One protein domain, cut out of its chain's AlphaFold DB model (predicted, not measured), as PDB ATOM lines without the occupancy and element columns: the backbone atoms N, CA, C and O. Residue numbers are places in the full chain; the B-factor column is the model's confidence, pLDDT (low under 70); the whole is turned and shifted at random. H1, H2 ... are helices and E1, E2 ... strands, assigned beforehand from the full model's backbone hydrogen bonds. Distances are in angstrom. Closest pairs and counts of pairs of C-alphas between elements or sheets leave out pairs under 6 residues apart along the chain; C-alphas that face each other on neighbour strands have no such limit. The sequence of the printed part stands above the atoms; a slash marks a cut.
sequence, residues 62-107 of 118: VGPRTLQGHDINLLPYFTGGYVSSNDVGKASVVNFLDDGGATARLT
ATOM      1  N   VAL A  62     286.063 191.942 169.309       71.67
ATOM      2  CA  VAL A  62     285.139 191.320 170.272       71.67
ATOM      3  C   VAL A  62     285.835 190.347 171.244       71.67
ATOM      4  O   VAL A  62     285.243 189.932 172.234       71.67
ATOM      5  N   GLY A  63     287.094 189.971 171.002       75.83
ATOM      6  CA  GLY A  63     287.846 189.096 171.913       75.83
ATOM      7  C   GLY A  63     288.464 189.855 173.100       75.83
ATOM      8  O   GLY A  63     288.873 191.004 172.918       75.83
ATOM      9  N   PRO A  64     288.593 189.233 174.290       82.21
ATOM     10  CA  PRO A  64     289.328 189.827 175.404       82.21
ATOM     11  C   PRO A  64     290.805 190.015 175.036       82.21
ATOM     12  O   PRO A  64     291.418 189.151 174.402       82.21
ATOM     13  N   ARG A  65     291.377 191.160 175.409       86.05
ATOM     14  CA  ARG A  65     292.749 191.579 175.078       86.05
ATOM     15  C   ARG A  65     293.354 192.304 176.272       86.05
ATOM     16  O   ARG A  65     292.641 193.009 176.967       86.05
ATOM     17  N   THR A  66     294.668 192.237 176.442       89.94
ATOM     18  CA  THR A  66     295.373 193.109 177.389       89.94
ATOM     19  C   THR A  66     296.025 194.259 176.622       89.94
ATOM     20  O   THR A  66     296.802 194.028 175.694       89.94
ATOM     21  N   LEU A  67     295.724 195.504 176.995       87.68
ATOM     22  CA  LEU A  67     296.360 196.706 176.453       87.68
ATOM     23  C   LEU A  67     296.977 197.494 177.603       87.68
ATOM     24  O   LEU A  67     296.283 197.848 178.549       87.68
ATOM     25  N   GLN A  68     298.280 197.776 177.521       92.98
ATOM     26  CA  GLN A  68     298.992 198.565 178.539       92.98
ATOM     27  C   GLN A  68     298.811 198.027 179.977       92.98
ATOM     28  O   GLN A  68     298.768 198.794 180.930       92.98
ATOM     29  N   GLY A  69     298.696 196.702 180.140       93.86
ATOM     30  CA  GLY A  69     298.497 196.057 181.444       93.86
ATOM     31  C   GLY A  69     297.047 196.017 181.940       93.86
ATOM     32  O   GLY A  69     296.801 195.499 183.024       93.86
ATOM     33  N   HIS A  70     296.090 196.516 181.157       93.28
ATOM     34  CA  HIS A  70     294.668 196.461 181.477       93.28
ATOM     35  C   HIS A  70     293.959 195.414 180.625       93.28
ATOM     36  O   HIS A  70     294.099 195.412 179.399       93.28
ATOM     37  N   ASP A  71     293.165 194.562 181.268       91.67
ATOM     38  CA  ASP A  71     292.271 193.649 180.565       91.67
ATOM     39  C   ASP A  71     291.094 194.429 179.975       91.67
ATOM     40  O   ASP A  71     290.327 195.094 180.672       91.67
ATOM     41  N   ILE A  72     290.966 194.348 178.658       89.58
ATOM     42  CA  ILE A  72     289.921 194.965 177.857       89.58
ATOM     43  C   ILE A  72     289.030 193.857 177.318       89.58
ATOM     44  O   ILE A  72     289.482 192.943 176.629       89.58
ATOM     45  N   ASN A  73     287.733 193.984 177.575       88.96
ATOM     46  CA  ASN A  73     286.708 193.170 176.949       88.96
ATOM     47  C   ASN A  73     285.611 194.086 176.406       88.96
ATOM     48  O   ASN A  73     284.862 194.685 177.174       88.96
ATOM     49  N   LEU A  74     285.530 194.201 175.080       88.83
ATOM     50  CA  LEU A  74     284.518 195.034 174.430       88.83
ATOM     51  C   LEU A  74     283.214 194.279 174.160       88.83
ATOM     52  O   LEU A  74     282.206 194.924 173.890       88.83
ATOM     53  N   LEU A  75     283.192 192.944 174.264       87.18
ATOM     54  CA  LEU A  75     281.997 192.141 173.981       87.18
ATOM     55  C   LEU A  75     280.737 192.625 174.730       87.18
ATOM     56  O   LEU A  75     279.699 192.715 174.077       87.18
ATOM     57  N   PRO A  76     280.782 193.017 176.023       90.98
ATOM     58  CA  PRO A  76     279.590 193.492 176.727       90.98
ATOM     59  C   PRO A  76     278.953 194.757 176.130       90.98
ATOM     60  O   PRO A  76     277.753 194.957 176.295       90.98
ATOM     61  N   TYR A  77     279.710 195.588 175.405       90.74
ATOM     62  CA  TYR A  77     279.157 196.739 174.679       90.74
ATOM     63  C   TYR A  77     278.326 196.311 173.457       90.74
ATOM     64  O   TYR A  77     277.458 197.056 173.019       90.74
ATOM     65  N   PHE A  78     278.575 195.110 172.919       88.05
ATOM     66  CA  PHE A  78     277.859 194.561 171.766       88.05
ATOM     67  C   PHE A  78     276.716 193.622 172.156       88.05
ATOM     68  O   PHE A  78     275.772 193.480 171.390       88.05
ATOM     69  N   THR A  79     276.770 192.991 173.333       89.18
ATOM     70  CA  THR A  79     275.731 192.052 173.797       89.18
ATOM     71  C   THR A  79     274.674 192.689 174.699       89.18
ATOM     72  O   THR A  79     273.915 191.970 175.342       89.18
ATOM     73  N   GLY A  80     274.656 194.017 174.837       90.85
ATOM     74  CA  GLY A  80     273.761 194.696 175.776       90.85
ATOM     75  C   GLY A  80     274.110 194.465 177.256       90.85
ATOM     76  O   GLY A  80     273.236 194.479 178.116       90.85
ATOM     77  N   GLY A  81     275.383 194.232 177.579       91.89
ATOM     78  CA  GLY A  81     275.852 194.146 178.967       91.89
ATOM     79  C   GLY A  81     275.985 195.510 179.655       91.89
ATOM     80  O   GLY A  81     275.997 195.573 180.883       91.89
ATOM     81  N   TYR A  82     276.065 196.597 178.880       93.74
ATOM     82  CA  TYR A  82     276.189 197.969 179.373       93.74
ATOM     83  C   TYR A  82     275.178 198.910 178.713       93.74
ATOM     84  O   TYR A  82     274.743 198.695 177.582       93.74
ATOM     85  N   VAL A  83     274.839 199.994 179.417       94.35
ATOM     86  CA  VAL A  83     274.089 201.123 178.850       94.35
ATOM     87  C   VAL A  83     275.061 201.965 178.021       94.35
ATOM     88  O   VAL A  83     275.658 202.917 178.523       94.35
ATOM     89  N   SER A  84     275.284 201.559 176.774       92.70
ATOM     90  CA  SER A  84     276.289 202.159 175.885       92.70
ATOM     91  C   SER A  84     275.731 202.712 174.579       92.70
ATOM     92  O   SER A  84     276.494 203.264 173.787       92.70
ATOM     93  N   SER A  85     274.428 202.577 174.348       92.75
ATOM     94  CA  SER A  85     273.765 203.084 173.150       92.75
ATOM     95  C   SER A  85     273.010 204.374 173.449       92.75
ATOM     96  O   SER A  85     272.662 204.671 174.594       92.75
ATOM     97  N   ASN A  86     272.784 205.164 172.404       92.71
ATOM     98  CA  ASN A  86     271.996 206.383 172.473       92.71
ATOM     99  C   ASN A  86     270.769 206.222 171.574       92.71
ATOM    100  O   ASN A  86     270.888 206.272 170.352       92.71
ATOM    101  N   ASP A  87     269.612 206.025 172.195       90.42
ATOM    102  CA  ASP A  87     268.316 206.033 171.528       90.42
ATOM    103  C   ASP A  87     267.674 207.413 171.707       90.42
ATOM    104  O   ASP A  87     267.173 207.747 172.780       90.42
ATOM    105  N   VAL A  88     267.758 208.253 170.671       92.42
ATOM    106  CA  VAL A  88     267.123 209.586 170.619       92.42
ATOM    107  C   VAL A  88     267.403 210.435 171.880       92.42
ATOM    108  O   VAL A  88     266.518 211.013 172.506       92.42
ATOM    109  N   GLY A  89     268.669 210.509 172.289       94.49
ATOM    110  CA  GLY A  89     269.122 211.279 173.454       94.49
ATOM    111  C   GLY A  89     268.998 210.549 174.794       94.49
ATOM    112  O   GLY A  89     269.426 211.087 175.817       94.49
ATOM    113  N   LYS A  90     268.449 209.330 174.817       94.68
ATOM    114  CA  LYS A  90     268.336 208.496 176.013       94.68
ATOM    115  C   LYS A  90     269.378 207.384 175.987       94.68
ATOM    116  O   LYS A  90     269.507 206.647 175.014       94.68
ATOM    117  N   ALA A  91     270.091 207.232 177.100       95.61
ATOM    118  CA  ALA A  91     271.008 206.119 177.290       95.61
ATOM    119  C   ALA A  91     270.222 204.793 177.286       95.61
ATOM    120  O   ALA A  91     269.270 204.627 178.058       95.61
ATOM    121  N   SER A  92     270.603 203.871 176.406       94.33
ATOM    122  CA  SER A  92     269.915 202.603 176.170       94.33
ATOM    123  C   SER A  92     270.888 201.426 176.127       94.33
ATOM    124  O   SER A  92     272.111 201.578 176.041       94.33
ATOM    125  N   VAL A  93     270.317 200.229 176.233       93.09
ATOM    126  CA  VAL A  93     271.018 198.957 176.077       93.09
ATOM    127  C   VAL A  93     270.553 198.349 174.763       93.09
ATOM    128  O   VAL A  93     269.351 198.199 174.562       93.09
ATOM    129  N   VAL A  94     271.494 197.995 173.891       92.76
ATOM    130  CA  VAL A  94     271.209 197.315 172.623       92.76
ATOM    131  C   VAL A  94     272.089 196.077 172.529       92.76
ATOM    132  O   VAL A  94     273.294 196.139 172.786       92.76
ATOM    133  N   ASN A  95     271.482 194.944 172.183       91.37
ATOM    134  CA  ASN A  95     272.211 193.735 171.828       91.37
ATOM    135  C   ASN A  95     272.410 193.711 170.309       91.37
ATOM    136  O   ASN A  95     271.569 193.206 169.577       91.37
ATOM    137  N   PHE A  96     273.551 194.215 169.846       89.21
ATOM    138  CA  PHE A  96     273.954 194.214 168.435       89.21
ATOM    139  C   PHE A  96     274.265 192.813 167.882       89.21
ATOM    140  O   PHE A  96     274.608 192.672 166.713       89.21
ATOM    141  N   LEU A  97     274.213 191.778 168.725       87.39
ATOM    142  CA  LEU A  97     274.342 190.371 168.347       87.39
ATOM    143  C   LEU A  97     273.015 189.612 168.523       87.39
ATOM    144  O   LEU A  97     273.023 188.380 168.579       87.39
ATOM    145  N   ASP A  98     271.888 190.318 168.668       91.47
ATOM    146  CA  ASP A  98     270.568 189.698 168.789       91.47
ATOM    147  C   ASP A  98     270.201 188.894 167.535       91.47
ATOM    148  O   ASP A  98     270.603 189.243 166.428       91.47
ATOM    149  N   ASP A  99     269.422 187.828 167.721       92.37
ATOM    150  CA  ASP A  99     268.948 186.942 166.653       92.37
ATOM    151  C   ASP A  99     270.079 186.299 165.821       92.37
ATOM    152  O   ASP A  99     270.284 186.591 164.647       92.37
ATOM    153  N   GLY A 100     270.841 185.402 166.454       87.62
ATOM    154  CA  GLY A 100     271.822 184.533 165.786       87.62
ATOM    155  C   GLY A 100     273.279 184.771 166.179       87.62
ATOM    156  O   GLY A 100     274.127 183.897 165.972       87.62
ATOM    157  N   GLY A 101     273.591 185.909 166.805       85.75
ATOM    158  CA  GLY A 101     274.879 186.218 167.427       85.75
ATOM    159  C   GLY A 101     276.109 185.736 166.657       85.75
ATOM    160  O   GLY A 101     276.376 186.154 165.530       85.75
ATOM    161  N   ALA A 102     276.897 184.847 167.270       80.37
ATOM    162  CA  ALA A 102     278.107 184.324 166.638       80.37
ATOM    163  C   ALA A 102     277.824 183.505 165.363       80.37
ATOM    164  O   ALA A 102     278.670 183.510 164.473       80.37
ATOM    165  N   THR A 103     276.675 182.834 165.254       84.69
ATOM    166  CA  THR A 103     276.291 182.009 164.094       84.69
ATOM    167  C   THR A 103     275.918 182.873 162.891       84.69
ATOM    168  O   THR A 103     276.489 182.685 161.813       84.69
ATOM    169  N   ALA A 104     275.058 183.879 163.081       86.32
ATOM    170  CA  ALA A 104     274.753 184.876 162.050       86.32
ATOM    171  C   ALA A 104     276.047 185.559 161.569       86.32
ATOM    172  O   ALA A 104     276.363 185.572 160.377       86.32
ATOM    173  N   ARG A 105     276.912 185.951 162.514       78.08
ATOM    174  CA  ARG A 105     278.243 186.517 162.234       78.08
ATOM    175  C   ARG A 105     279.171 185.574 161.454       78.08
ATOM    176  O   ARG A 105     279.995 186.033 160.663       78.08
ATOM    177  N   LEU A 106     279.112 184.263 161.693       80.38
ATOM    178  CA  LEU A 106     279.918 183.276 160.958       80.38
ATOM    179  C   LEU A 106     279.444 183.108 159.509       80.38
ATOM    180  O   LEU A 106     280.263 182.774 158.653       80.38
ATOM    181  N   THR A 107     278.164 183.370 159.245       85.00
ATOM    182  CA  THR A 107     277.521 183.239 157.928       85.00
ATOM    183  C   THR A 107     277.373 184.569 157.181       85.00
ATOM    184  O   THR A 107     276.703 184.616 156.154       85.00
TER     185      THR A 107
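AT A GLANCE: This is residues 62 to 107 of the 118 residues of an uncharacterized protein of Cladophialophora carrionii (UniProt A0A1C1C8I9). Two small strand hairpins, E1 with E2 and E3 with E4, lie far apart at two corners of a flat, open, three-armed shape, with the one short helix H1 near the middle and the helix H2 at the third corner. The turn of the first hairpin sticks out, with residues 66 to 71 standing free. The printed part has 46 residues, and along the chain come E1, E2, H1, E3, E4 and H2; the class is mixed, helices and strands, with 22 residues, under half, in named elements. Each two-stranded sheet is antiparallel, and the whole is loose, with a radius of gyration of the C-alphas of 12.8 A and spans of 35 by 31 by 12 A.

HOW THE PARTS SIT: E1, residues 65 to 67, and E2, residues 70 to 72, form a hairpin at 139 degrees, antiparallel; N 65 and O 72 are 2.9 A apart, within hydrogen-bond range. E3, residues 85 to 87, and E4, residues 90 to 92, form another at 132 degrees, with N 87 and O 90 at 2.9 A. H1, residues 75 to 78, has its centre 1.7 A from the mean of the C-alphas and is apart from E1, E4 and H2, residues 101 to 106. In H2 every O i to N i+4 pair is within hydrogen-bond range; H1 is too short for such a pair.

IN THESE COORDINATES: E1 begins at C-alpha 65 (292.749, 191.579, 175.078) and is 6.4 A long; E2 is 6.2 A. H1 is 5.3 A, E3 6.4 A and E4 6.1 A. H2 is 8.7 A and ends at C-alpha 106 (279.918, 183.276, 160.958).

THE WHOLE: The two C-alphas farthest apart, Gly 69 and Val 88, are 35.8 A apart. The printed part has no cut and no long link. Its mean pLDDT is 89.0, and no printed residue is under 70.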